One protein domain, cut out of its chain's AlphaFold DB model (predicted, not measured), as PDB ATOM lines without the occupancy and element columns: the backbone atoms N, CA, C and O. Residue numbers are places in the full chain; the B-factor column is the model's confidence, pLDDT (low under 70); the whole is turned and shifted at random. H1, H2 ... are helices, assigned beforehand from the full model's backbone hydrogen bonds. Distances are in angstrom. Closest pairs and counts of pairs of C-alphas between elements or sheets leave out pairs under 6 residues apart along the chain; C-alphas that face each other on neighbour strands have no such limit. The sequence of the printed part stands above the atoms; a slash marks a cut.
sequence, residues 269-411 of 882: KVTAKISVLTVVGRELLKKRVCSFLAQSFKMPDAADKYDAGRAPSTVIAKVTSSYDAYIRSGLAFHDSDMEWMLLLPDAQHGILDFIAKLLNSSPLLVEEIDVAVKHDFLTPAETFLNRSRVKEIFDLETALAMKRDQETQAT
ATOM      1  N   LYS A 269     178.895 191.102 114.136       37.72
ATOM      2  CA  LYS A 269     177.478 191.488 114.175       37.72
ATOM      3  C   LYS A 269     176.609 190.245 114.435       37.72
ATOM      4  O   LYS A 269     176.594 189.328 113.629       37.72
ATOM      5  N   VAL A 270     175.823 190.301 115.517       39.88
ATOM      6  CA  VAL A 270     174.568 189.555 115.773       39.88
ATOM      7  C   VAL A 270     174.675 188.023 115.958       39.88
ATOM      8  O   VAL A 270     174.426 187.277 115.022       39.88
ATOM      9  N   THR A 271     174.963 187.553 117.191       37.38
ATOM     10  CA  THR A 271     174.393 186.348 117.889       37.38
ATOM     11  C   THR A 271     175.171 186.023 119.191       37.38
ATOM     12  O   THR A 271     175.944 185.072 119.285       37.38
ATOM     13  N   ALA A 272     174.990 186.826 120.246       46.09
ATOM     14  CA  ALA A 272     175.932 186.874 121.379       46.09
ATOM     15  C   ALA A 272     175.939 185.676 122.363       46.09
ATOM     16  O   ALA A 272     176.893 185.550 123.119       46.09
ATOM     17  N   LYS A 273     174.958 184.756 122.359       39.97
ATOM     18  CA  LYS A 273     175.025 183.540 123.212       39.97
ATOM     19  C   LYS A 273     175.695 182.330 122.546       39.97
ATOM     20  O   LYS A 273     176.159 181.445 123.251       39.97
ATOM     21  N   ILE A 274     175.786 182.301 121.214       46.88
ATOM     22  CA  ILE A 274     176.402 181.190 120.458       46.88
ATOM     23  C   ILE A 274     177.916 181.426 120.257       46.88
ATOM     24  O   ILE A 274     178.691 180.481 120.116       46.88
ATOM     25  N   SER A 275     178.372 182.681 120.327       65.44
ATOM     26  CA  SER A 275     179.762 183.071 120.050       65.44
ATOM     27  C   SER A 275     180.768 182.653 121.128       65.44
ATOM     28  O   SER A 275     181.876 182.247 120.800       65.44
ATOM     29  N   VAL A 276     180.413 182.763 122.407       63.47
ATOM     30  CA  VAL A 276     181.378 182.615 123.507       63.47
ATOM     31  C   VAL A 276     181.781 181.159 123.727       63.47
ATOM     32  O   VAL A 276     182.967 180.848 123.735       63.47
ATOM     33  N   LEU A 277     180.805 180.250 123.833       68.12
ATOM     34  CA  LEU A 277     181.076 178.816 123.982       68.12
ATOM     35  C   LEU A 277     181.882 178.279 122.797       68.12
ATOM     36  O   LEU A 277     182.792 177.484 122.986       68.12
ATOM     37  N   THR A 278     181.611 178.761 121.586       78.38
ATOM     38  CA  THR A 278     182.385 178.370 120.403       78.38
ATOM     39  C   THR A 278     183.849 178.795 120.539       78.38
ATOM     40  O   THR A 278     184.738 177.972 120.349       78.38
ATOM     41  N   VAL A 279     184.122 180.036 120.961       80.00
ATOM     42  CA  VAL A 279     185.494 180.523 121.200       80.00
ATOM     43  C   VAL A 279     186.198 179.727 122.305       80.00
ATOM     44  O   VAL A 279     187.354 179.342 122.143       80.00
ATOM     45  N   VAL A 280     185.499 179.406 123.394       78.62
ATOM     46  CA  VAL A 280     186.038 178.562 124.472       78.62
ATOM     47  C   VAL A 280     186.376 177.164 123.980       78.62
ATOM     48  O   VAL A 280     187.482 176.670 124.201       78.62
ATOM     49  N   GLY A 281     185.420 176.523 123.309       85.50
ATOM     50  CA  GLY A 281     185.590 175.182 122.776       85.50
ATOM     51  C   GLY A 281     186.736 175.123 121.770       85.50
ATOM     52  O   GLY A 281     187.489 174.147 121.785       85.50
ATOM     53  N   ARG A 282     186.937 176.185 120.969       91.69
ATOM     54  CA  ARG A 282     188.082 176.297 120.055       91.69
ATOM     55  C   ARG A 282     189.401 176.174 120.796       91.69
ATOM     56  O   ARG A 282     190.201 175.298 120.476       91.69
ATOM     57  N   GLU A 283     189.619 177.021 121.794       89.12
ATOM     58  CA  GLU A 283     190.889 177.028 122.516       89.12
ATOM     59  C   GLU A 283     191.091 175.734 123.309       89.12
ATOM     60  O   GLU A 283     192.168 175.138 123.264       89.12
ATOM     61  N   LEU A 284     190.045 175.199 123.949       84.56
ATOM     62  CA  LEU A 284     190.136 173.904 124.629       84.56
ATOM     63  C   LEU A 284     190.544 172.772 123.686       84.56
ATOM     64  O   LEU A 284     191.398 171.957 124.048       84.56
ATOM     65  N   LEU A 285     189.979 172.726 122.477       93.88
ATOM     66  CA  LEU A 285     190.350 171.721 121.491       93.88
ATOM     67  C   LEU A 285     191.804 171.900 121.035       93.88
ATOM     68  O   LEU A 285     192.553 170.922 121.046       93.88
ATOM     69  N   LYS A 286     192.249 173.133 120.748       94.50
ATOM     70  CA  LYS A 286     193.660 173.422 120.429       94.50
ATOM     71  C   LYS A 286     194.601 172.932 121.533       94.50
ATOM     72  O   LYS A 286     195.612 172.292 121.237       94.50
ATOM     73  N   LYS A 287     194.245 173.145 122.809       87.75
ATOM     74  CA  LYS A 287     195.028 172.655 123.956       87.75
ATOM     75  C   LYS A 287     195.126 171.137 123.988       87.75
ATOM     76  O   LYS A 287     196.218 170.602 124.194       87.75
ATOM     77  N   ARG A 288     193.985 170.451 123.839       94.88
ATOM     78  CA  ARG A 288     193.919 168.982 123.850       94.88
ATOM     79  C   ARG A 288     194.808 168.409 122.755       94.88
ATOM     80  O   ARG A 288     195.599 167.518 123.037       94.88
ATOM     81  N   VAL A 289     194.747 168.986 121.557       96.00
ATOM     82  CA  VAL A 289     195.585 168.593 120.418       96.00
ATOM     83  C   VAL A 289     197.072 168.818 120.706       96.00
ATOM     84  O   VAL A 289     197.852 167.880 120.567       96.00
ATOM     85  N   CYS A 290     197.475 169.995 121.196       95.25
ATOM     86  CA  CYS A 290     198.877 170.260 121.556       95.25
ATOM     87  C   CYS A 290     199.389 169.306 122.649       95.25
ATOM     88  O   CYS A 290     200.494 168.778 122.550       95.25
ATOM     89  N   SER A 291     198.570 169.046 123.673       92.25
ATOM     90  CA  SER A 291     198.922 168.149 124.783       92.25
ATOM     91  C   SER A 291     199.061 166.702 124.318       92.25
ATOM     92  O   SER A 291     200.007 166.021 124.709       92.25
ATOM     93  N   PHE A 292     198.143 166.247 123.462       96.25
ATOM     94  CA  PHE A 292     198.199 164.929 122.846       96.25
ATOM     95  C   PHE A 292     199.469 164.768 122.005       96.25
ATOM     96  O   PHE A 292     200.212 163.813 122.207       96.25
ATOM     97  N   LEU A 293     199.781 165.725 121.126       95.19
ATOM     98  CA  LEU A 293     200.988 165.669 120.294       95.19
ATOM     99  C   LEU A 293     202.270 165.688 121.147       95.19
ATOM    100  O   LEU A 293     203.168 164.882 120.916       95.19
ATOM    101  N   ALA A 294     202.331 166.520 122.192       93.69
ATOM    102  CA  ALA A 294     203.466 166.561 123.119       93.69
ATOM    103  C   ALA A 294     203.684 165.242 123.884       93.69
ATOM    104  O   ALA A 294     204.821 164.877 124.185       93.69
ATOM    105  N   GLN A 295     202.610 164.525 124.228       91.56
ATOM    106  CA  GLN A 295     202.693 163.233 124.917       91.56
ATOM    107  C   GLN A 295     203.034 162.093 123.955       91.56
ATOM    108  O   GLN A 295     203.884 161.260 124.271       91.56
ATOM    109  N   SER A 296     202.410 162.086 122.777       93.44
ATOM    110  CA  SER A 296     202.537 161.026 121.777       93.44
ATOM    111  C   SER A 296     203.877 161.053 121.041       93.44
ATOM    112  O   SER A 296     204.351 159.998 120.623       93.44
ATOM    113  N   PHE A 297     204.536 162.214 120.932       91.00
ATOM    114  CA  PHE A 297     205.764 162.401 120.143       91.00
ATOM    115  C   PHE A 297     206.998 162.783 120.967       91.00
ATOM    116  O   PHE A 297     207.835 163.574 120.534       91.00
ATOM    117  N   LYS A 298     207.157 162.162 122.140       89.00
ATOM    118  CA  LYS A 298     208.453 162.130 122.830       89.00
ATOM    119  C   LYS A 298     209.405 161.228 122.051       89.00
ATOM    120  O   LYS A 298     209.125 160.035 121.927       89.00
ATOM    121  N   MET A 299     210.468 161.810 121.505       84.00
ATOM    122  CA  MET A 299     211.531 161.099 120.792       84.00
ATOM    123  C   MET A 299     212.805 161.072 121.642       84.00
ATOM    124  O   MET A 299     213.009 161.994 122.428       84.00
ATOM    125  N   PRO A 300     213.638 160.026 121.546       82.06
ATOM    126  CA  PRO A 300     214.905 159.980 122.266       82.06
ATOM    127  C   PRO A 300     215.847 161.091 121.783       82.06
ATOM    128  O   PRO A 300     215.910 161.395 120.592       82.06
ATOM    129  N   ASP A 301     216.589 161.688 122.713       84.31
ATOM    130  CA  ASP A 301     217.574 162.714 122.382       84.31
ATOM    131  C   ASP A 301     218.852 162.048 121.872       84.31
ATOM    132  O   ASP A 301     219.469 161.241 122.568       84.31
ATOM    133  N   ALA A 302     219.283 162.406 120.663       75.50
ATOM    134  CA  ALA A 302     220.655 162.136 120.255       75.50
ATOM    135  C   ALA A 302     221.577 163.046 121.080       75.50
ATOM    136  O   ALA A 302     221.410 164.270 121.055       75.50
ATOM    137  N   ALA A 303     222.504 162.455 121.835       60.25
ATOM    138  CA  ALA A 303     223.410 163.203 122.700       60.25
ATOM    139  C   ALA A 303     224.173 164.288 121.904       60.25
ATOM    140  O   ALA A 303     224.597 164.065 120.769       60.25
ATOM    141  N   ASP A 304     224.313 165.463 122.524       63.09
ATOM    142  CA  ASP A 304     225.237 166.552 122.162       63.09
ATOM    143  C   ASP A 304     224.877 167.510 121.005       63.09
ATOM    144  O   ASP A 304     225.737 168.281 120.581       63.09
ATOM    145  N   LYS A 305     223.629 167.550 120.508       74.88
ATOM    146  CA  LYS A 305     223.266 168.433 119.365       74.88
ATOM    147  C   LYS A 305     222.274 169.571 119.628       74.88
ATOM    148  O   LYS A 305     222.065 170.378 118.727       74.88
ATOM    149  N   TYR A 306     221.662 169.660 120.807       81.81
ATOM    150  CA  TYR A 306     220.502 170.539 121.009       81.81
ATOM    151  C   TYR A 306     220.702 171.563 122.128       81.81
ATOM    152  O   TYR A 306     221.200 171.235 123.204       81.81
ATOM    153  N   ASP A 307     220.222 172.788 121.903       81.56
ATOM    154  CA  ASP A 307     220.115 173.810 122.948       81.56
ATOM    155  C   ASP A 307     219.191 173.352 124.091       81.56
ATOM    156  O   ASP A 307     218.255 172.564 123.900       81.56
ATOM    157  N   ALA A 308     219.380 173.923 125.286       77.75
ATOM    158  CA  ALA A 308     218.596 173.595 126.476       77.75
ATOM    159  C   ALA A 308     217.069 173.717 126.250       77.75
ATOM    160  O   ALA A 308     216.474 174.801 126.214       77.75
ATOM    161  N   GLY A 309     216.403 172.561 126.175       77.69
ATOM    162  CA  GLY A 309     214.962 172.408 125.956       77.69
ATOM    163  C   GLY A 309     214.483 172.610 124.518       77.69
ATOM    164  O   GLY A 309     213.288 172.790 124.300       77.69
ATOM    165  N   ARG A 310     215.396 172.563 123.548       85.12
ATOM    166  CA  ARG A 310     215.081 172.339 122.132       85.12
ATOM    167  C   ARG A 310     215.376 170.901 121.700       85.12
ATOM    168  O   ARG A 310     215.390 170.603 120.515       85.12
ATOM    169  N   ALA A 311     215.615 170.017 122.666       89.25
ATOM    170  CA  ALA A 311     215.870 168.611 122.418       89.25
ATOM    171  C   ALA A 311     214.582 167.896 121.954       89.25
ATOM    172  O   ALA A 311     213.508 168.212 122.488       89.25
ATOM    173  N   PRO A 312     214.656 166.943 121.007       88.88
ATOM    174  CA  PRO A 312     213.493 166.234 120.472       88.88
ATOM    175  C   PRO A 312     212.551 165.666 121.541       88.88
ATOM    176  O   PRO A 312     211.332 165.703 121.379       88.88
ATOM    177  N   SER A 313     213.075 165.197 122.671       88.62
ATOM    178  CA  SER A 313     212.277 164.621 123.759       88.62
ATOM    179  C   SER A 313     211.351 165.619 124.457       88.62
ATOM    180  O   SER A 313     210.320 165.233 125.018       88.62
ATOM    181  N   THR A 314     211.706 166.906 124.433       92.25
ATOM    182  CA  THR A 314     211.064 167.950 125.242       92.25
ATOM    183  C   THR A 314     210.546 169.127 124.432       92.25
ATOM    184  O   THR A 314     209.714 169.870 124.951       92.25
ATOM    185  N   VAL A 315     210.978 169.304 123.180       94.00
ATOM    186  CA  VAL A 315     210.744 170.533 122.410       94.00
ATOM    187  C   VAL A 315     209.261 170.840 122.221       94.00
ATOM    188  O   VAL A 315     208.830 171.941 122.555       94.00
ATOM    189  N   ILE A 316     208.447 169.859 121.811       94.06
ATOM    190  CA  ILE A 316     207.001 170.056 121.626       94.06
ATOM    191  C   ILE A 316     206.362 170.445 122.964       94.06
ATOM    192  O   ILE A 316     205.690 171.468 123.054       94.06
ATOM    193  N   ALA A 317     206.644 169.688 124.031       92.94
ATOM    194  CA  ALA A 317     206.092 169.947 125.359       92.94
ATOM    195  C   ALA A 317     206.501 171.319 125.918       92.94
ATOM    196  O   ALA A 317     205.680 171.998 126.534       92.94
ATOM    197  N   LYS A 318     207.755 171.739 125.705       90.75
ATOM    198  CA  LYS A 318     208.278 173.021 126.190       90.75
ATOM    199  C   LYS A 318     207.660 174.184 125.428       90.75
ATOM    200  O   LYS A 318     207.203 175.136 126.056       90.75
ATOM    201  N   VAL A 319     207.589 174.088 124.105       90.94
ATOM    202  CA  VAL A 319     207.025 175.130 123.243       90.94
ATOM    203  C   VAL A 319     205.521 175.298 123.467       90.94
ATOM    204  O   VAL A 319     205.034 176.422 123.504       90.94
ATOM    205  N   THR A 320     204.786 174.210 123.718       91.44
ATOM    206  CA  THR A 320     203.342 174.268 124.008       91.44
ATOM    207  C   THR A 320     203.010 174.404 125.496       91.44
ATOM    208  O   THR A 320     201.841 174.312 125.871       91.44
ATOM    209  N   SER A 321     204.006 174.574 126.374       84.06
ATOM    210  CA  SER A 321     203.787 174.634 127.829       84.06
ATOM    211  C   SER A 321     203.025 175.888 128.268       84.06
ATOM    212  O   SER A 321     202.283 175.855 129.249       84.06
ATOM    213  N   SER A 322     203.206 176.991 127.542       85.69
ATOM    214  CA  SER A 322     202.559 178.281 127.780       85.69
ATOM    215  C   SER A 322     202.557 179.117 126.501       85.69
ATOM    216  O   SER A 322     203.368 178.884 125.604       85.69
ATOM    217  N   TYR A 323     201.670 180.113 126.423       78.75
ATOM    218  CA  TYR A 323     201.636 181.031 125.282       78.75
ATOM    219  C   TYR A 323     202.944 181.823 125.153       78.75
ATOM    220  O   TYR A 323     203.476 181.976 124.060       78.75
ATOM    221  N   ASP A 324     203.522 182.246 126.275       78.56
ATOM    222  CA  ASP A 324     204.806 182.943 126.286       78.56
ATOM    223  C   ASP A 324     205.968 182.045 125.813       78.56
ATOM    224  O   ASP A 324     206.832 182.499 125.066       78.56
ATOM    225  N   ALA A 325     205.973 180.750 126.152       80.25
ATOM    226  CA  ALA A 325     206.938 179.801 125.583       80.25
ATOM    227  C   ALA A 325     206.763 179.629 124.064       80.25
ATOM    228  O   ALA A 325     207.759 179.542 123.345       80.25
ATOM    229  N   TYR A 326     205.520 179.640 123.571       89.62
ATOM    230  CA  TYR A 326     205.213 179.612 122.141       89.62
ATOM    231  C   TYR A 326     205.714 180.874 121.421       89.62
ATOM    232  O   TYR A 326     206.431 180.754 120.429       89.62
ATOM    233  N   ILE A 327     205.449 182.075 121.951       83.44
ATOM    234  CA  ILE A 327     205.976 183.331 121.389       83.44
ATOM    235  C   ILE A 327     207.510 183.333 121.401       83.44
ATOM    236  O   ILE A 327     208.134 183.591 120.373       83.44
ATOM    237  N   ARG A 328     208.133 182.979 122.535       84.25
ATOM    238  CA  ARG A 328     209.599 182.928 122.677       84.25
ATOM    239  C   ARG A 328     210.263 181.870 121.798       84.25
ATOM    240  O   ARG A 328     211.454 181.986 121.520       84.25
ATOM    241  N   SER A 329     209.522 180.850 121.365       87.75
ATOM    242  CA  SER A 329     210.032 179.850 120.423       87.75
ATOM    243  C   SER A 329     210.239 180.405 119.013       87.75
ATOM    244  O   SER A 329     211.047 179.847 118.278       87.75
ATOM    245  N   GLY A 330     209.536 181.488 118.652       88.75
ATOM    246  CA  GLY A 330     209.523 182.074 117.310       88.75
ATOM    247  C   GLY A 330     208.422 181.531 116.386       88.75
ATOM    248  O   GLY A 330     208.077 182.197 115.413       88.75
ATOM    249  N   LEU A 331     207.786 180.395 116.712       88.25
ATOM    250  CA  LEU A 331     206.742 179.771 115.871       88.25
ATOM    251  C   LEU A 331     205.536 180.675 115.589       88.25
ATOM    252  O   LEU A 331     204.900 180.545 114.546       88.25
ATOM    253  N   ALA A 332     205.224 181.602 116.497       85.50
ATOM    254  CA  ALA A 332     204.109 182.534 116.339       85.50
ATOM    255  C   ALA A 332     204.246 183.457 115.124       85.50
ATOM    256  O   ALA A 332     203.242 183.901 114.575       85.50
ATOM    257  N   PHE A 333     205.477 183.731 114.698       83.38
ATOM    258  CA  PHE A 333     205.760 184.691 113.637       83.38
ATOM    259  C   PHE A 333     205.901 184.033 112.259       83.38
ATOM    260  O   PHE A 333     206.029 184.750 111.273       83.38
ATOM    261  N   HIS A 334     205.828 182.695 112.177       67.06
ATOM    262  CA  HIS A 334     206.037 181.927 110.941       67.06
ATOM    263  C   HIS A 334     207.312 182.328 110.173       67.06
ATOM    264  O   HIS A 334     207.352 182.218 108.948       67.06
ATOM    265  N   ASP A 335     208.368 182.756 110.875       66.62
ATOM    266  CA  ASP A 335     209.673 182.922 110.240       66.62
ATOM    267  C   ASP A 335     210.179 181.534 109.836       66.62
ATOM    268  O   ASP A 335     210.413 180.665 110.681       66.62
ATOM    269  N   SER A 336     210.313 181.317 108.528       54.03
ATOM    270  CA  SER A 336     210.762 180.059 107.916       54.03
ATOM    271  C   SER A 336     212.195 179.670 108.296       54.03
ATOM    272  O   SER A 336     212.613 178.545 108.028       54.03
ATOM    273  N   ASP A 337     212.922 180.571 108.956       63.56
ATOM    274  CA  ASP A 337     214.373 180.510 109.123       63.56
ATOM    275  C   ASP A 337     214.774 180.266 110.590       63.56
ATOM    276  O   ASP A 337     215.786 180.764 111.085       63.56
ATOM    277  N   MET A 338     213.976 179.493 111.329       84.38
ATOM    278  CA  MET A 338     214.356 179.081 112.678       84.38
ATOM    279  C   MET A 338     215.421 177.982 112.625       84.38
ATOM    280  O   MET A 338     215.102 176.800 112.525       84.38
ATOM    281  N   GLU A 339     216.694 178.370 112.750       86.12
ATOM    282  CA  GLU A 339     217.859 177.464 112.702       86.12
ATOM    283  C   GLU A 339     217.724 176.238 113.616       86.12
ATOM    284  O   GLU A 339     218.154 175.142 113.270       86.12
ATOM    285  N   TRP A 340     217.088 176.404 114.779       89.00
ATOM    286  CA  TRP A 340     216.897 175.309 115.726       89.00
ATOM    287  C   TRP A 340     215.862 174.284 115.279       89.00
ATOM    288  O   TRP A 340     215.949 173.135 115.706       89.00
ATOM    289  N   MET A 341     214.886 174.688 114.456       89.94
ATOM    290  CA  MET A 341     213.950 173.735 113.886       89.94
ATOM    291  C   MET A 341     214.734 172.775 113.012       89.94
ATOM    292  O   MET A 341     214.659 171.598 113.306       89.94
ATOM    293  N   LEU A 342     215.602 173.257 112.109       87.25
ATOM    294  CA  LEU A 342     216.390 172.441 111.163       87.25
ATOM    295  C   LEU A 342     217.192 171.285 111.790       87.25
ATOM    296  O   LEU A 342     217.611 170.374 111.078       87.25
ATOM    297  N   LEU A 343     217.433 171.324 113.102       89.12
ATOM    298  CA  LEU A 343     218.107 170.267 113.853       89.12
ATOM    299  C   LEU A 343     217.169 169.118 114.266       89.12
ATOM    300  O   LEU A 343     217.649 168.058 114.664       89.12
ATOM    301  N   LEU A 344     215.853 169.312 114.201       89.75
ATOM    302  CA  LEU A 344     214.833 168.355 114.611       89.75
ATOM    303  C   LEU A 344     214.516 167.328 113.515       89.75
ATOM    304  O   LEU A 344     214.632 167.622 112.325       89.75
ATOM    305  N   PRO A 345     214.046 166.126 113.894       89.94
ATOM    306  CA  PRO A 345     213.550 165.148 112.933       89.94
ATOM    307  C   PRO A 345     212.354 165.676 112.125       89.94
ATOM    308  O   PRO A 345     211.473 166.339 112.674       89.94
ATOM    309  N   ASP A 346     212.246 165.276 110.854       86.94
ATOM    310  CA  ASP A 346     211.173 165.713 109.940       86.94
ATOM    311  C   ASP A 346     209.756 165.481 110.486       86.94
ATOM    312  O   ASP A 346     208.854 166.298 110.287       86.94
ATOM    313  N   ALA A 347     209.555 164.398 111.240       86.81
ATOM    314  CA  ALA A 347     208.281 164.131 111.903       86.81
ATOM    315  C   ALA A 347     207.908 165.242 112.905       86.81
ATOM    316  O   ALA A 347     206.750 165.648 112.983       86.81
ATOM    317  N   GLN A 348     208.883 165.772 113.651       91.06
ATOM    318  CA  GLN A 348     208.662 166.869 114.596       91.06
ATOM    319  C   GLN A 348     208.521 168.221 113.897       91.06
ATOM    320  O   GLN A 348     207.749 169.051 114.375       91.06
ATOM    321  N   HIS A 349     209.174 168.423 112.748       90.94
ATOM    322  CA  HIS A 349     208.926 169.592 111.901       90.94
ATOM    323  C   HIS A 349     207.461 169.700 111.493       90.94
ATOM    324  O   HIS A 349     206.834 170.730 111.737       90.94
ATOM    325  N   GLY A 350     206.900 168.623 110.932       91.00
ATOM    326  CA  GLY A 350     205.495 168.600 110.520       91.00
ATOM    327  C   GLY A 350     204.539 168.856 111.689       91.00
ATOM    328  O   GLY A 350     203.545 169.564 111.539       91.00
ATOM    329  N   ILE A 351     204.870 168.346 112.880       95.12
ATOM    330  CA  ILE A 351     204.085 168.582 114.097       95.12
ATOM    331  C   ILE A 351     204.155 170.048 114.540       95.12
ATOM    332  O   ILE A 351     203.122 170.632 114.862       95.12
ATOM    333  N   LEU A 352     205.343 170.653 114.573       94.44
ATOM    334  CA  LEU A 352     205.516 172.042 115.004       94.44
ATOM    335  C   LEU A 352     204.897 173.032 114.011       94.44
ATOM    336  O   LEU A 352     204.276 174.000 114.446       94.44
ATOM    337  N   ASP A 353     204.980 172.761 112.706       93.62
ATOM    338  CA  ASP A 353     204.290 173.543 111.673       93.62
ATOM    339  C   ASP A 353     202.762 173.445 111.817       93.62
ATOM    340  O   ASP A 353     202.055 174.458 111.800       93.62
ATOM    341  N   PHE A 354     202.236 172.240 112.059       95.81
ATOM    342  CA  PHE A 354     200.817 172.059 112.350       95.81
ATOM    343  C   PHE A 354     200.387 172.804 113.621       95.81
ATOM    344  O   PHE A 354     199.366 173.491 113.606       95.81
ATOM    345  N   ILE A 355     201.165 172.723 114.707       95.56
ATOM    346  CA  ILE A 355     200.900 173.451 115.958       95.56
ATOM    347  C   ILE A 355     200.910 174.964 115.722       95.56
ATOM    348  O   ILE A 355     200.017 175.651 116.216       95.56
ATOM    349  N   ALA A 356     201.858 175.487 114.941       93.44
ATOM    350  CA  ALA A 356     201.900 176.903 114.595       93.44
ATOM    351  C   ALA A 356     200.637 177.324 113.826       93.44
ATOM    352  O   ALA A 356     199.949 178.258 114.235       93.44
ATOM    353  N   LYS A 357     200.243 176.572 112.788       94.00
ATOM    354  CA  LYS A 357     198.995 176.811 112.033       94.00
ATOM    355  C   LYS A 357     197.750 176.732 112.919       94.00
ATOM    356  O   LYS A 357     196.813 177.513 112.744       94.00
ATOM    357  N   LEU A 358     197.731 175.792 113.861       94.75
ATOM    358  CA  LEU A 358     196.633 175.573 114.797       94.75
ATOM    359  C   LEU A 358     196.487 176.744 115.779       94.75
ATOM    360  O   LEU A 358     195.384 177.265 115.960       94.75
ATOM    361  N   LEU A 359     197.589 177.175 116.398       91.94
ATOM    362  CA  LEU A 359     197.605 178.251 117.393       91.94
ATOM    363  C   LEU A 359     197.441 179.636 116.753       91.94
ATOM    364  O   LEU A 359     196.713 180.467 117.295       91.94
ATOM    365  N   ASN A 360     197.981 179.846 115.548       87.88
ATOM    366  CA  ASN A 360     197.769 181.060 114.750       87.88
ATOM    367  C   ASN A 360     196.379 181.122 114.096       87.88
ATOM    368  O   ASN A 360     196.086 182.053 113.351       87.88
ATOM    369  N   SER A 361     195.496 180.163 114.400       88.12
ATOM    370  CA  SER A 361     194.103 180.154 113.943       88.12
ATOM    371  C   SER A 361     193.975 180.183 112.418       88.12
ATOM    372  O   SER A 361     193.184 180.953 111.875       88.12
ATOM    373  N   SER A 362     194.731 179.318 111.727       92.06
ATOM    374  CA  SER A 362     194.567 179.094 110.286       92.06
ATOM    375  C   SER A 362     193.078 178.924 109.939       92.06
ATOM    376  O   SER A 362     192.423 178.089 110.572       92.06
ATOM    377  N   PRO A 363     192.526 179.666 108.954       89.25
ATOM    378  CA  PRO A 363     191.089 179.674 108.670       89.25
ATOM    379  C   PRO A 363     190.493 178.276 108.479       89.25
ATOM    380  O   PRO A 363     189.444 177.969 109.042       89.25
ATOM    381  N   LEU A 364     191.210 177.394 107.771       91.25
ATOM    382  CA  LEU A 364     190.794 176.007 107.545       91.25
ATOM    383  C   LEU A 364     190.692 175.203 108.848       91.25
ATOM    384  O   LEU A 364     189.746 174.439 109.035       91.25
ATOM    385  N   LEU A 365     191.646 175.382 109.766       94.44
ATOM    386  CA  LEU A 365     191.616 174.705 111.063       94.44
ATOM    387  C   LEU A 365     190.542 175.301 111.973       94.44
ATOM    388  O   LEU A 365     189.889 174.549 112.685       94.44
ATOM    389  N   VAL A 366     190.310 176.616 111.932       93.06
ATOM    390  CA  VAL A 366     189.236 177.264 112.703       93.06
ATOM    391  C   VAL A 366     187.866 176.731 112.290       93.06
ATOM    392  O   VAL A 366     187.072 176.389 113.165       93.06
ATOM    393  N   GLU A 367     187.607 176.595 110.987       94.19
ATOM    394  CA  GLU A 367     186.371 175.989 110.479       94.19
ATOM    395  C   GLU A 367     186.187 174.554 110.991       94.19
ATOM    396  O   GLU A 367     185.123 174.203 111.499       94.19
ATOM    397  N   GLU A 368     187.220 173.711 110.898       97.00
ATOM    398  CA  GLU A 368     187.114 172.322 111.359       97.00
ATOM    399  C   GLU A 368     186.964 172.211 112.876       97.00
ATOM    400  O   GLU A 368     186.231 171.346 113.362       97.00
ATOM    401  N   ILE A 369     187.621 173.094 113.630       95.50
ATOM    402  CA  ILE A 369     187.463 173.188 115.080       95.50
ATOM    403  C   ILE A 369     186.025 173.580 115.418       95.50
ATOM    404  O   ILE A 369     185.432 172.960 116.295       95.50
ATOM    405  N   ASP A 370     185.435 174.549 114.717       94.56
ATOM    406  CA  ASP A 370     184.038 174.942 114.931       94.56
ATOM    407  C   ASP A 370     183.072 173.798 114.688       94.56
ATOM    408  O   ASP A 370     182.157 173.574 115.482       94.56
ATOM    409  N   VAL A 371     183.272 173.056 113.598       95.19
ATOM    410  CA  VAL A 371     182.431 171.902 113.285       95.19
ATOM    411  C   VAL A 371     182.588 170.824 114.359       95.19
ATOM    412  O   VAL A 371     181.584 170.257 114.795       95.19
ATOM    413  N   ALA A 372     183.816 170.555 114.812       95.06
ATOM    414  CA  ALA A 372     184.087 169.595 115.876       95.06
ATOM    415  C   ALA A 372     183.440 170.016 117.206       95.06
ATOM    416  O   ALA A 372     182.665 169.253 117.771       95.06
ATOM    417  N   VAL A 373     183.671 171.251 117.655       93.62
ATOM    418  CA  VAL A 373     183.138 171.808 118.910       93.62
ATOM    419  C   VAL A 373     181.612 171.880 118.898       93.62
ATOM    420  O   VAL A 373     180.973 171.625 119.917       93.62
ATOM    421  N   LYS A 374     181.007 172.207 117.751       91.69
ATOM    422  CA  LYS A 374     179.548 172.239 117.598       91.69
ATOM    423  C   LYS A 374     178.927 170.844 117.666       91.69
ATOM    424  O   LYS A 374     177.794 170.720 118.124       91.69
ATOM    425  N   HIS A 375     179.634 169.823 117.186       92.44
ATOM    426  CA  HIS A 375     179.192 168.434 117.284       92.44
ATOM    427  C   HIS A 375     179.384 167.888 118.705       92.44
ATOM    428  O   HIS A 375     178.461 167.318 119.279       92.44
ATOM    429  N   ASP A 376     180.576 168.077 119.271       91.12
ATOM    430  CA  ASP A 376     180.919 167.711 120.638       91.12
ATOM    431  C   ASP A 376     181.920 168.722 121.217       91.12
ATOM    432  O   ASP A 376     183.084 168.805 120.811       91.12
ATOM    433  N   PHE A 377     181.470 169.472 122.220       88.06
ATOM    434  CA  PHE A 377     182.276 170.480 122.907       88.06
ATOM    435  C   PHE A 377     183.569 169.892 123.506       88.06
ATOM    436  O   PHE A 377     184.609 170.558 123.583       88.06
ATOM    437  N   LEU A 378     183.538 168.613 123.894       89.69
ATOM    438  CA  LEU A 378     184.667 167.887 124.469       89.69
ATOM    439  C   LEU A 378     185.352 166.942 123.471       89.69
ATOM    440  O   LEU A 378     186.041 166.023 123.907       89.69
ATOM    441  N   THR A 379     185.246 167.214 122.160       93.75
ATOM    442  CA  THR A 379     185.877 166.407 121.099       93.75
ATOM    443  C   THR A 379     187.325 166.010 121.468       93.75
ATOM    444  O   THR A 379     188.156 166.907 121.695       93.75
ATOM    445  N   PRO A 380     187.644 164.699 121.526       95.44
ATOM    446  CA  PRO A 380     189.003 164.201 121.749       95.44
ATOM    447  C   PRO A 380     189.977 164.638 120.647       95.44
ATOM    448  O   PRO A 380     189.584 164.829 119.494       95.44
ATOM    449  N   ALA A 381     191.261 164.776 120.989       95.94
ATOM    450  CA  ALA A 381     192.287 165.240 120.054       95.94
ATOM    451  C   ALA A 381     192.442 164.291 118.856       95.94
ATOM    452  O   ALA A 381     192.520 164.738 117.717       95.94
ATOM    453  N   GLU A 382     192.416 162.987 119.110       95.69
ATOM    454  CA  GLU A 382     192.521 161.921 118.118       95.69
ATOM    455  C   GLU A 382     191.347 161.964 117.142       95.69
ATOM    456  O   GLU A 382     191.533 161.845 115.932       95.69
ATOM    457  N   THR A 383     190.134 162.185 117.653       96.06
ATOM    458  CA  THR A 383     188.930 162.318 116.827       96.06
ATOM    459  C   THR A 383     189.028 163.534 115.910       96.06
ATOM    460  O   THR A 383     188.670 163.441 114.739       96.06
ATOM    461  N   PHE A 384     189.540 164.663 116.413       97.50
ATOM    462  CA  PHE A 384     189.744 165.871 115.610       97.50
ATOM    463  C   PHE A 384     190.829 165.685 114.541       97.50
ATOM    464  O   PHE A 384     190.587 165.986 113.373       97.50
ATOM    465  N   LEU A 385     191.988 165.141 114.921       97.06
ATOM    466  CA  LEU A 385     193.110 164.881 114.015       97.06
ATOM    467  C   LEU A 385     192.753 163.874 112.910       97.06
ATOM    468  O   LEU A 385     193.321 163.926 111.827       97.06
ATOM    469  N   ASN A 386     191.780 162.990 113.152       95.31
ATOM    470  CA  ASN A 386     191.316 162.015 112.168       95.31
ATOM    471  C   ASN A 386     190.237 162.529 111.198       95.31
ATOM    472  O   ASN A 386     189.802 161.777 110.321       95.31
ATOM    473  N   ARG A 387     189.792 163.786 111.312       95.81
ATOM    474  CA  ARG A 387     188.836 164.377 110.360       95.81
ATOM    475  C   ARG A 387     189.499 164.544 108.995       95.81
ATOM    476  O   ARG A 387     190.630 165.006 108.922       95.81
ATOM    477  N   SER A 388     188.784 164.236 107.913       92.88
ATOM    478  CA  SER A 388     189.340 164.223 106.547       92.88
ATOM    479  C   SER A 388     190.079 165.513 106.169       92.88
ATOM    480  O   SER A 388     191.232 165.448 105.760       92.88
ATOM    481  N   ARG A 389     189.471 166.686 106.396       92.62
ATOM    482  CA  ARG A 389     190.086 167.994 106.089       92.62
ATOM    483  C   ARG A 389     191.265 168.350 107.001       92.62
ATOM    484  O   ARG A 389     192.133 169.114 106.600       92.62
ATOM    485  N   VAL A 390     191.317 167.796 108.215       94.94
ATOM    486  CA  VAL A 390     192.474 167.959 109.112       94.94
ATOM    487  C   VAL A 390     193.607 167.028 108.681       94.94
ATOM    488  O   VAL A 390     194.747 167.479 108.633       94.94
ATOM    489  N   LYS A 391     193.296 165.789 108.270       93.69
ATOM    490  CA  LYS A 391     194.266 164.823 107.723       93.69
ATOM    491  C   LYS A 391     194.995 165.348 106.481       93.69
ATOM    492  O   LYS A 391     196.170 165.058 106.309       93.69
ATOM    493  N   GLU A 392     194.328 166.154 105.652       93.69
ATOM    494  CA  GLU A 392     194.952 166.833 104.501       93.69
ATOM    495  C   GLU A 392     196.041 167.843 104.909       93.69
ATOM    496  O   GLU A 392     196.958 168.108 104.134       93.69
ATOM    497  N   ILE A 393     195.948 168.411 106.117       93.69
ATOM    498  CA  ILE A 393     196.909 169.385 106.655       93.69
ATOM    499  C   ILE A 393     197.981 168.676 107.491       93.69
ATOM    500  O   ILE A 393     199.155 169.037 107.426       93.69
ATOM    501  N   PHE A 394     197.574 167.694 108.296       96.25
ATOM    502  CA  PHE A 394     198.443 166.915 109.167       96.25
ATOM    503  C   PHE A 394     197.932 165.479 109.288       96.25
ATOM    504  O   PHE A 394     196.913 165.213 109.931       96.25
ATOM    505  N   ASP A 395     198.673 164.543 108.697       95.12
ATOM    506  CA  ASP A 395     198.370 163.119 108.771       95.12
ATOM    507  C   ASP A 395     199.021 162.484 110.008       95.12
ATOM    508  O   ASP A 395     200.215 162.163 110.039       95.12
ATOM    509  N   LEU A 396     198.200 162.290 111.044       94.19
ATOM    510  CA  LEU A 396     198.617 161.675 112.300       94.19
ATOM    511  C   LEU A 396     199.142 160.242 112.110       94.19
ATOM    512  O   LEU A 396     200.063 159.841 112.821       94.19
ATOM    513  N   GLU A 397     198.579 159.466 111.180       94.06
ATOM    514  CA  GLU A 397     198.990 158.075 110.961       94.06
ATOM    515  C   GLU A 397     200.391 158.020 110.353       94.06
ATOM    516  O   GLU A 397     201.244 157.276 110.843       94.06
ATOM    517  N   THR A 398     200.657 158.880 109.366       93.62
ATOM    518  CA  THR A 398     201.992 159.039 108.778       93.62
ATOM    519  C   THR A 398     203.008 159.511 109.821       93.62
ATOM    520  O   THR A 398     204.079 158.916 109.941       93.62
ATOM    521  N   ALA A 399     202.674 160.509 110.649       91.94
ATOM    522  CA  ALA A 399     203.572 160.976 111.708       91.94
ATOM    523  C   ALA A 399     203.904 159.862 112.723       91.94
ATOM    524  O   ALA A 399     205.063 159.683 113.104       91.94
ATOM    525  N   LEU A 400     202.904 159.074 113.141       91.62
ATOM    526  CA  LEU A 400     203.104 157.934 114.042       91.62
ATOM    527  C   LEU A 400     203.933 156.813 113.398       91.62
ATOM    528  O   LEU A 400     204.730 156.184 114.095       91.62
ATOM    529  N   ALA A 401     203.776 156.564 112.095       92.88
ATOM    530  CA  ALA A 401     204.604 155.609 111.361       92.88
ATOM    531  C   ALA A 401     206.071 156.063 111.317       92.88
ATOM    532  O   ALA A 401     206.950 155.305 111.722       92.88
ATOM    533  N   MET A 402     206.328 157.332 110.974       90.19
ATOM    534  CA  MET A 402     207.680 157.908 110.984       90.19
ATOM    535  C   MET A 402     208.333 157.819 112.367       90.19
ATOM    536  O   MET A 402     209.526 157.532 112.474       90.19
ATOM    537  N   LYS A 403     207.557 158.022 113.441       88.88
ATOM    538  CA  LYS A 403     208.047 157.844 114.812       88.88
ATOM    539  C   LYS A 403     208.501 156.402 115.072       88.88
ATOM    540  O   LYS A 403     209.586 156.209 115.616       88.88
ATOM    541  N   ARG A 404     207.705 155.403 114.678       90.50
ATOM    542  CA  ARG A 404     208.059 153.982 114.855       90.50
ATOM    543  C   ARG A 404     209.308 153.606 114.063       90.50
ATOM    544  O   ARG A 404     210.158 152.888 114.584       90.50
ATOM    545  N   ASP A 405     209.445 154.114 112.842       89.19
ATOM    546  CA  ASP A 405     210.624 153.859 112.011       89.19
ATOM    547  C   ASP A 405     211.889 154.441 112.655       89.19
ATOM    548  O   ASP A 405     212.920 153.772 112.717       89.19
ATOM    549  N   GLN A 406     211.802 155.647 113.225       83.81
ATOM    550  CA  GLN A 406     212.914 156.271 113.950       83.81
ATOM    551  C   GLN A 406     213.264 155.540 115.251       83.81
ATOM    552  O   GLN A 406     214.443 155.347 115.540       83.81
ATOM    553  N   GLU A 407     212.275 155.077 116.019       84.81
ATOM    554  CA  GLU A 407     212.511 154.241 117.207       84.81
ATOM    555  C   GLU A 407     213.181 152.905 116.834       84.81
ATOM    556  O   GLU A 407     214.075 152.428 117.539       84.81
ATOM    557  N   THR A 408     212.814 152.339 115.682       86.56
ATOM    558  CA  THR A 408     213.406 151.102 115.147       86.56
ATOM    559  C   THR A 408     214.843 151.323 114.651       86.56
ATOM    560  O   THR A 408     215.709 150.471 114.844       86.56
ATOM    561  N   GLN A 409     215.145 152.481 114.056       82.44
ATOM    562  CA  GLN A 409     216.511 152.850 113.660       82.44
ATOM    563  C   GLN A 409     217.409 153.183 114.860       82.44
ATOM    564  O   GLN A 409     218.582 152.815 114.879       82.44
ATOM    565  N   ALA A 410     216.872 153.841 115.891       79.50
ATOM    566  CA  ALA A 410     217.621 154.140 117.111       79.50
ATOM    567  C   ALA A 410     218.018 152.859 117.866       79.50
ATOM    568  O   ALA A 410     219.106 152.783 118.433       79.50
ATOM    569  N   THR A 411     217.161 151.835 117.836       78.25
ATOM    570  CA  THR A 411     217.433 150.532 118.461       78.25
ATOM    571  C   THR A 411     218.389 149.654 117.652       78.25
ATOM    572  O   THR A 411     219.108 148.859 118.250       78.25
TER     573      THR A 411
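Overview. This is residues 269 to 411 of the 882 residues of the protein "Hypothetical protein" of Symbiodinium natans (UniProt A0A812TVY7). The long helix H1 and the shorter H4 lie nearly side by side, running opposite ways, and H5 packs crosswise on the first part of H1. The short H2 and H6 pack on the later part of H1 from two sides, with H3 beyond H2, while H8 meets H4 near its start and ends far from the tail of residues 269 to 274. The printed part has 143 residues with eight named helices, H1 to H8 in order, and no named strand; the class is all helix. It is compact, with a radius of gyration of the C-alphas of 16.0 A, but elongated in outline, spanning 56 by 29 by 21 A.

Along the chain. H1, residues 275 to 296, is the longest helix at 31.7 A, from C-alpha 275 at (179.762, 183.071, 120.050) to C-alpha 296 at (202.537, 161.026, 121.777). H4, residues 346 to 359, measures 19.9 A, and H5, residues 363 to 375, 18.5 A. H8, residues 396 to 411, measures 22.7 A and ends with C-alpha 411 at (217.433, 150.532, 118.461). The shorter helices are H2, residues 315 to 319; H3, residues 323 to 329; H6, residues 381 to 385; and H7, residues 388 to 391.

Arrangement. H1 is the hub, touching H2, H4, H5 and H6. Its residues 286 to 293 touch H4 at a shallow tilt of 15 degrees, opposite ways; the closest C-alphas, of Lys 286 and Leu 358, are 6.7 A apart. Its residues 278 to 285 touch H5, about perpendicular at 77 degrees, with the C-alphas of Gly 281 and Val 373 closest at 5.7 A. H1 touches H6 with its residues 285 to 292 alone, the C-alphas of Val 289 and Ala 381 being closest at 4.7 A, and H1 touches H2 with its residues 291 to 295 alone, the C-alphas of Ala 294 and Ala 317 being closest at 4.8 A. H2 and H3 touch only at the corner, the C-alphas of Val 319 and Tyr 326 being closest at 5.0 A. H4 touches H8, opposite ways at a tilt of 35.1 degrees, only just steep; the closest C-alphas, of Ala 347 and Ala 399, are 5.7 A apart. H5 and H7 only just touch, with 3 pairs of C-alphas within 8 A, closest Leu 365 and Val 390 at 7.1 A. The helix packing is mostly crossed, but only just: 1 of 3 pairs is at a shallow tilt. Every O i to N i+4 pair is within hydrogen-bond range in H1 to H6 and H8; H7 is too short for one.

Size, cuts and confidence. The two C-alphas farthest apart, of Val 270 and Thr 411, are 58.0 A apart. The printed part has no cut. The links H1 to H2, of 18 residues, and H3 to H4, of 16, are long. The mean pLDDT of the printed part is 86.1; residues 269 to 277, 303 to 304 and 334 to 337 are under 70.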